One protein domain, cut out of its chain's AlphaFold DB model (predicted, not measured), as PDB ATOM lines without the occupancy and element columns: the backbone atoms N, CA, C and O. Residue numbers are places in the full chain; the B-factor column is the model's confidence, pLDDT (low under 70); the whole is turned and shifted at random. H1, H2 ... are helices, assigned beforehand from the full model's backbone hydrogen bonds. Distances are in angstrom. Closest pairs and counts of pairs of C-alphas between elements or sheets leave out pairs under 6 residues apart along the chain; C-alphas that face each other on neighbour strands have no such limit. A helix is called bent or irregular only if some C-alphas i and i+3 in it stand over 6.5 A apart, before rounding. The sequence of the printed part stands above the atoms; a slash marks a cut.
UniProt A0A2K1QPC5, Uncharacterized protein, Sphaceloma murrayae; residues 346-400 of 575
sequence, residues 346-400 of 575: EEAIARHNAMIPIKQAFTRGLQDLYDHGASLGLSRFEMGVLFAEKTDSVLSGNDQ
ATOM      1  N   GLU A 346     -21.568 -16.562  36.563       87.81
ATOM      2  CA  GLU A 346     -22.838 -16.493  37.294       87.81
ATOM      3  C   GLU A 346     -22.675 -15.827  38.668       87.81
ATOM      4  O   GLU A 346     -23.472 -14.960  39.032       87.81
ATOM      5  N   GLU A 347     -21.607 -16.152  39.400       87.25
ATOM      6  CA  GLU A 347     -21.259 -15.502  40.668       87.25
ATOM      7  C   GLU A 347     -20.863 -14.031  40.461       87.25
ATOM      8  O   GLU A 347     -21.342 -13.164  41.196       87.25
ATOM      9  N   ALA A 348     -20.097 -13.716  39.409       79.69
ATOM     10  CA  ALA A 348     -19.732 -12.341  39.061       79.69
ATOM     11  C   ALA A 348     -20.970 -11.485  38.727       79.69
ATOM     12  O   ALA A 348     -21.090 -10.340  39.179       79.69
ATOM     13  N   ILE A 349     -21.937 -12.051  37.994       86.69
ATOM     14  CA  ILE A 349     -23.238 -11.422  37.717       86.69
ATOM     15  C   ILE A 349     -24.054 -11.268  39.008       86.69
ATOM     16  O   ILE A 349     -24.618 -10.197  39.252       86.69
ATOM     17  N   ALA A 350     -24.099 -12.285  39.873       88.69
ATOM     18  CA  ALA A 350     -24.791 -12.211  41.161       88.69
ATOM     19  C   ALA A 350     -24.194 -11.116  42.066       88.69
ATOM     20  O   ALA A 350     -24.937 -10.320  42.650       88.69
ATOM     21  N   ARG A 351     -22.861 -11.002  42.111       87.94
ATOM     22  CA  ARG A 351     -22.123  -9.949  42.822       87.94
ATOM     23  C   ARG A 351     -22.407  -8.562  42.242       87.94
ATOM     24  O   ARG A 351     -22.669  -7.625  42.997       87.94
ATOM     25  N   HIS A 352     -22.401  -8.422  40.914       81.69
ATOM     26  CA  HIS A 352     -22.762  -7.166  40.254       81.69
ATOM     27  C   HIS A 352     -24.189  -6.744  40.629       81.69
ATOM     28  O   HIS A 352     -24.407  -5.605  41.046       81.69
ATOM     29  N   ASN A 353     -25.143  -7.675  40.558       88.12
ATOM     30  CA  ASN A 353     -26.542  -7.439  40.912       88.12
ATOM     31  C   ASN A 353     -26.717  -7.076  42.396       88.12
ATOM     32  O   ASN A 353     -27.488  -6.168  42.709       88.12
ATOM     33  N   ALA A 354     -25.952  -7.690  43.304       85.56
ATOM     34  CA  ALA A 354     -25.923  -7.322  44.722       85.56
ATOM     35  C   ALA A 354     -25.398  -5.889  44.966       85.56
ATOM     36  O   ALA A 354     -25.828  -5.225  45.911       85.56
ATOM     37  N   MET A 355     -24.528  -5.371  44.091       82.62
ATOM     38  CA  MET A 355     -24.020  -3.994  44.159       82.62
ATOM     39  C   MET A 355     -24.983  -2.942  43.579       82.62
ATOM     40  O   MET A 355     -24.863  -1.764  43.928       82.62
ATOM     41  N   ILE A 356     -25.953  -3.316  42.733       82.94
ATOM     42  CA  ILE A 356     -26.948  -2.384  42.160       82.94
ATOM     43  C   ILE A 356     -27.699  -1.570  43.236       82.94
ATOM     44  O   ILE A 356     -27.702  -0.340  43.122       82.94
ATOM     45  N   PRO A 357     -28.312  -2.158  44.287       84.06
ATOM     46  CA  PRO A 357     -29.021  -1.377  45.304       84.06
ATOM     47  C   PRO A 357     -28.096  -0.432  46.086       84.06
ATOM     48  O   PRO A 357     -28.522   0.666  46.441       84.06
ATOM     49  N   ILE A 358     -26.830  -0.809  46.299       82.44
ATOM     50  CA  ILE A 358     -25.827   0.035  46.971       82.44
ATOM     51  C   ILE A 358     -25.486   1.245  46.091       82.44
ATOM     52  O   ILE A 358     -25.542   2.382  46.563       82.44
ATOM     53  N   LYS A 359     -25.231   1.025  44.793       78.19
ATOM     54  CA  LYS A 359     -25.019   2.102  43.810       78.19
ATOM     55  C   LYS A 359     -26.229   3.042  43.742       78.19
ATOM     56  O   LYS A 359     -26.057   4.255  43.822       78.19
ATOM     57  N   GLN A 360     -27.452   2.506  43.689       85.25
ATOM     58  CA  GLN A 360     -28.678   3.317  43.695       85.25
ATOM     59  C   GLN A 360     -28.848   4.135  44.984       85.25
ATOM     60  O   GLN A 360     -29.259   5.295  44.915       85.25
ATOM     61  N   ALA A 361     -28.549   3.561  46.153       80.44
ATOM     62  CA  ALA A 361     -28.611   4.272  47.428       80.44
ATOM     63  C   ALA A 361     -27.580   5.411  47.493       80.44
ATOM     64  O   ALA A 361     -27.921   6.515  47.917       80.44
ATOM     65  N   PHE A 362     -26.360   5.175  47.000       83.25
ATOM     66  CA  PHE A 362     -25.327   6.204  46.884       83.25
ATOM     67  C   PHE A 362     -25.763   7.345  45.952       83.25
ATOM     68  O   PHE A 362     -25.744   8.501  46.368       83.25
ATOM     69  N   THR A 363     -26.252   7.045  44.742       82.12
ATOM     70  CA  THR A 363     -26.746   8.070  43.803       82.12
ATOM     71  C   THR A 363     -27.914   8.881  44.379       82.12
ATOM     72  O   THR A 363     -27.943  10.095  44.200       82.12
ATOM     73  N   ARG A 364     -28.844   8.255  45.117       87.38
ATOM     74  CA  ARG A 364     -29.914   8.987  45.826       87.38
ATOM     75  C   ARG A 364     -29.354   9.897  46.917       87.38
ATOM     76  O   ARG A 364     -29.715  11.061  46.948       87.38
ATOM     77  N   GLY A 365     -28.424   9.411  47.742       86.00
ATOM     78  CA  GLY A 365     -27.771  10.231  48.767       86.00
ATOM     79  C   GLY A 365     -26.975  11.407  48.189       86.00
ATOM     80  O   GLY A 365     -26.920  12.471  48.804       86.00
ATOM     81  N   LEU A 366     -26.403  11.249  46.990       84.94
ATOM     82  CA  LEU A 366     -25.808  12.356  46.242       84.94
ATOM     83  C   LEU A 366     -26.873  13.356  45.755       84.94
ATOM     84  O   LEU A 366     -26.682  14.559  45.918       84.94
ATOM     85  N   GLN A 367     -28.002  12.895  45.214       89.00
ATOM     86  CA  GLN A 367     -29.096  13.782  44.798       89.00
ATOM     87  C   GLN A 367     -29.710  14.544  45.988       89.00
ATOM     88  O   GLN A 367     -29.879  15.758  45.912       89.00
ATOM     89  N   ASP A 368     -29.951  13.871  47.115       90.12
ATOM     90  CA  ASP A 368     -30.455  14.496  48.346       90.12
ATOM     91  C   ASP A 368     -29.480  15.570  48.867       90.12
ATOM     92  O   ASP A 368     -29.900  16.646  49.302       90.12
ATOM     93  N   LEU A 369     -28.166  15.314  48.782       88.25
ATOM     94  CA  LEU A 369     -27.136  16.304  49.102       88.25
ATOM     95  C   LEU A 369     -27.182  17.493  48.128       88.25
ATOM     96  O   LEU A 369     -27.054  18.632  48.581       88.25
ATOM     97  N   TYR A 370     -27.401  17.245  46.826       91.62
ATOM     98  CA  TYR A 370     -27.542  18.292  45.805       91.62
ATOM     99  C   TYR A 370     -28.697  19.232  46.148       91.62
ATOM    100  O   TYR A 370     -28.504  20.441  46.299       91.62
ATOM    101  N   ASP A 371     -29.886  18.656  46.318       91.00
ATOM    102  CA  ASP A 371     -31.127  19.393  46.541       91.00
ATOM    103  C   ASP A 371     -31.102  20.126  47.888       91.00
ATOM    104  O   ASP A 371     -31.536  21.281  47.982       91.00
ATOM    105  N   HIS A 372     -30.514  19.518  48.926       90.88
ATOM    106  CA  HIS A 372     -30.337  20.185  50.211       90.88
ATOM    107  C   HIS A 372     -29.389  21.386  50.112       90.88
ATOM    108  O   HIS A 372     -29.747  22.479  50.558       90.88
ATOM    109  N   GLY A 373     -28.216  21.238  49.496       91.75
ATOM    110  CA  GLY A 373     -27.273  22.349  49.363       91.75
ATOM    111  C   GLY A 373     -27.777  23.467  48.442       91.75
ATOM    112  O   GLY A 373     -27.610  24.645  48.764       91.75
ATOM    113  N   ALA A 374     -28.512  23.123  47.379       89.06
ATOM    114  CA  ALA A 374     -29.236  24.092  46.558       89.06
ATOM    115  C   ALA A 374     -30.305  24.851  47.372       89.06
ATOM    116  O   ALA A 374     -30.421  26.071  47.245       89.06
ATOM    117  N   SER A 375     -31.036  24.170  48.269       92.31
ATOM    118  CA  SER A 375     -32.012  24.813  49.169       92.31
ATOM    119  C   SER A 375     -31.373  25.767  50.190       92.31
ATOM    120  O   SER A 375     -32.019  26.718  50.632       92.31
ATOM    121  N   LEU A 376     -30.097  25.551  50.527       93.12
ATOM    122  CA  LEU A 376     -29.285  26.436  51.370       93.12
ATOM    123  C   LEU A 376     -28.632  27.594  50.589       93.12
ATOM    124  O   LEU A 376     -27.957  28.425  51.193       93.12
ATOM    125  N   GLY A 377     -28.835  27.670  49.269       94.69
ATOM    126  CA  GLY A 377     -28.276  28.722  48.416       94.69
ATOM    127  C   GLY A 377     -26.787  28.565  48.098       94.69
ATOM    128  O   GLY A 377     -26.152  29.547  47.718       94.69
ATOM    129  N   LEU A 378     -26.222  27.362  48.255       92.44
ATOM    130  CA  LEU A 378     -24.821  27.095  47.927       92.44
ATOM    131  C   LEU A 378     -24.574  27.176  46.415       92.44
ATOM    132  O   LEU A 378     -25.384  26.731  45.596       92.44
ATOM    133  N   SER A 379     -23.422  27.723  46.031       90.75
ATOM    134  CA  SER A 379     -22.996  27.784  44.633       90.75
ATOM    135  C   SER A 379     -22.610  26.401  44.096       90.75
ATOM    136  O   SER A 379     -22.170  25.524  44.838       90.75
ATOM    137  N   ARG A 380     -22.678  26.210  42.768       77.88
ATOM    138  CA  ARG A 380     -22.266  24.950  42.109       77.88
ATOM    139  C   ARG A 380     -20.841  24.507  42.480       77.88
ATOM    140  O   ARG A 380     -20.572  23.313  42.526       77.88
ATOM    141  N   PHE A 381     -19.945  25.456  42.760       85.19
ATOM    142  CA  PHE A 381     -18.578  25.168  43.197       85.19
ATOM    143  C   PHE A 381     -18.530  24.622  44.633       85.19
ATOM    144  O   PHE A 381     -17.913  23.587  44.871       85.19
ATOM    145  N   GLU A 382     -19.222  25.267  45.577       85.50
ATOM    146  CA  GLU A 382     -19.323  24.792  46.968       85.50
ATOM    147  C   GLU A 382     -19.998  23.419  47.041       85.50
ATOM    148  O   GLU A 382     -19.540  22.544  47.777       85.50
ATOM    149  N   MET A 383     -21.016  23.197  46.204       92.25
ATOM    150  CA  MET A 383     -21.612  21.878  46.008       92.25
ATOM    151  C   MET A 383     -20.566  20.857  45.558       92.25
ATOM    152  O   MET A 383     -20.432  19.821  46.200       92.25
ATOM    153  N   GLY A 384     -19.780  21.155  44.517       82.00
ATOM    154  CA  GLY A 384     -18.712  20.269  44.035       82.00
ATOM    155  C   GLY A 384     -17.698  19.872  45.117       82.00
ATOM    156  O   GLY A 384     -17.281  18.715  45.170       82.00
ATOM    157  N   VAL A 385     -17.355  20.789  46.030       85.31
ATOM    158  CA  VAL A 385     -16.480  20.492  47.180       85.31
ATOM    159  C   VAL A 385     -17.153  19.535  48.173       85.31
ATOM    160  O   VAL A 385     -16.526  18.563  48.594       85.31
ATOM    161  N   LEU A 386     -18.429  19.756  48.512       82.38
ATOM    162  CA  LEU A 386     -19.191  18.856  49.393       82.38
ATOM    163  C   LEU A 386     -19.396  17.464  48.769       82.38
ATOM    164  O   LEU A 386     -19.315  16.456  49.474       82.38
ATOM    165  N   PHE A 387     -19.600  17.396  47.449       85.44
ATOM    166  CA  PHE A 387     -19.655  16.141  46.694       85.44
ATOM    167  C   PHE A 387     -18.349  15.361  46.776       85.44
ATOM    168  O   PHE A 387     -18.374  14.159  47.054       85.44
ATOM    169  N   ALA A 388     -17.218  16.038  46.574       77.38
ATOM    170  CA  ALA A 388     -15.903  15.421  46.679       77.38
ATOM    171  C   ALA A 388     -15.630  14.910  48.105       77.38
ATOM    172  O   ALA A 388     -15.253  13.749  48.259       77.38
ATOM    173  N   GLU A 389     -15.891  15.713  49.149       81.75
ATOM    174  CA  GLU A 389     -15.681  15.286  50.545       81.75
ATOM    175  C   GLU A 389     -16.589  14.105  50.927       81.75
ATOM    176  O   GLU A 389     -16.111  13.143  51.535       81.75
ATOM    177  N   LYS A 390     -17.879  14.112  50.551       80.56
ATOM    178  CA  LYS A 390     -18.766  12.986  50.889       80.56
ATOM    179  C   LYS A 390     -18.423  11.720  50.099       80.56
ATOM    180  O   LYS A 390     -18.504  10.631  50.664       80.56
ATOM    181  N   THR A 391     -17.995  11.847  48.844       78.44
ATOM    182  CA  THR A 391     -17.539  10.706  48.033       78.44
ATOM    183  C   THR A 391     -16.260  10.096  48.610       78.44
ATOM    184  O   THR A 391     -16.217   8.888  48.830       78.44
ATOM    185  N   ASP A 392     -15.262  10.914  48.960       73.56
ATOM    186  CA  ASP A 392     -14.017  10.457  49.601       73.56
ATOM    187  C   ASP A 392     -14.290   9.816  50.975       73.56
ATOM    188  O   ASP A 392     -13.745   8.763  51.300       73.56
ATOM    189  N   SER A 393     -15.218  10.374  51.759       73.81
ATOM    190  CA  SER A 393     -15.655   9.796  53.040       73.81
ATOM    191  C   SER A 393     -16.290   8.404  52.899       73.81
ATOM    192  O   SER A 393     -16.103   7.572  53.787       73.81
ATOM    193  N   VAL A 394     -17.035   8.144  51.818       72.75
ATOM    194  CA  VAL A 394     -17.649   6.831  51.544       72.75
ATOM    195  C   VAL A 394     -16.606   5.848  51.001       72.75
ATOM    196  O   VAL A 394     -16.506   4.731  51.505       72.75
ATOM    197  N   LEU A 395     -15.783   6.269  50.034       70.62
ATOM    198  CA  LEU A 395     -14.753   5.422  49.419       70.62
ATOM    199  C   LEU A 395     -13.613   5.056  50.382       70.62
ATOM    200  O   LEU A 395     -13.065   3.962  50.293       70.62
ATOM    201  N   SER A 396     -13.277   5.930  51.334       69.81
ATOM    202  CA  SER A 396     -12.292   5.639  52.389       69.81
ATOM    203  C   SER A 396     -12.843   4.780  53.538       69.81
ATOM    204  O   SER A 396     -12.101   4.479  54.475       69.81
ATOM    205  N   GLY A 397     -14.134   4.417  53.517       69.25
ATOM    206  CA  GLY A 397     -14.802   3.680  54.597       69.25
ATOM    207  C   GLY A 397     -14.879   4.445  55.928       69.25
ATOM    208  O   GLY A 397     -15.241   3.875  56.959       69.25
ATOM    209  N   ASN A 398     -14.532   5.733  55.929       58.50
ATOM    210  CA  ASN A 398     -14.297   6.532  57.127       58.50
ATOM    211  C   ASN A 398     -15.566   7.302  57.530       58.50
ATOM    212  O   ASN A 398     -15.550   8.518  57.730       58.50
ATOM    213  N   ASP A 399     -16.686   6.578  57.614       49.03
ATOM    214  CA  ASP A 399     -18.056   7.109  57.713       49.03
ATOM    215  C   ASP A 399     -18.416   7.575  59.148       49.03
ATOM    216  O   ASP A 399     -19.471   7.276  59.709       49.03
ATOM    217  N   GLN A 400     -17.499   8.316  59.776       45.69
ATOM    218  CA  GLN A 400     -17.745   9.055  61.016       45.69
ATOM    219  C   GLN A 400     -18.686  10.237  60.716       45.69
ATOM    220  O   GLN A 400     -18.306  11.123  59.944       45.69
TER     221      GLN A 400
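What this domain is: This is residues 346 to 400 of the 575 residues of an uncharacterized protein of Sphaceloma murrayae (UniProt A0A2K1QPC5). A long, slightly bent helix, H1, makes the length of the domain, and a shorter helix, H2, folds back beside its later arm, H1b, as a helical hairpin. The earlier arm, H1a, runs on from the hairpin at a small angle, and residues 346 to 361 stick out with nothing packed on them. The printed part has 55 residues with two named helices, H1 then H2, and no named strand; the class is all helix. The whole is loose, with a radius of gyration of the C-alphas of 14.2 A, and spans 47 by 21 by 17 A, a rod.

How they stand to each other: H1, residues 346 to 375, was assigned as one helix by its hydrogen bonds, but it is bent: C-alphas 354 and 357 are 6.7 A apart. Its arms, H1a, residues 346 to 354, and H1b, residues 357 to 375, stand at a shallow tilt of 24 degrees. H1b touches H2, residues 380 to 395, with residues 366 to 374 alone, and H2 touches it with residues 383 to 387 alone. Their closest C-alphas, those of Gly 373 and Met 383, are 6.6 A apart. The two run opposite ways at a shallow tilt of 30 degrees and form a helical hairpin. H1a and H2 are apart. In H1a, H1b and H2 every O i to N i+4 pair is within hydrogen-bond range.

Where its parts are: H1b measures 26.6 A from C-alpha 357 to C-alpha 375, which is at (-32.012, 24.813, 49.169). H1a begins with C-alpha 346 at (-22.838, -16.493, 37.294) and is 12.2 A long. H2 is 22.2 A long and ends with C-alpha 395 at (-14.753, 5.422, 49.419).

The domain as a whole: The two C-alphas farthest apart, those of Glu 346 and Gly 377, are 46.9 A apart. Without residues 346 to 361, which stand free, the body spans 29 by 18 by 15 A. The printed part has no cut, and the link from H1 to H2 is tight, with 4 residues. The mean pLDDT of the printed part is 82.5, and residues 396 to 400 are under 70.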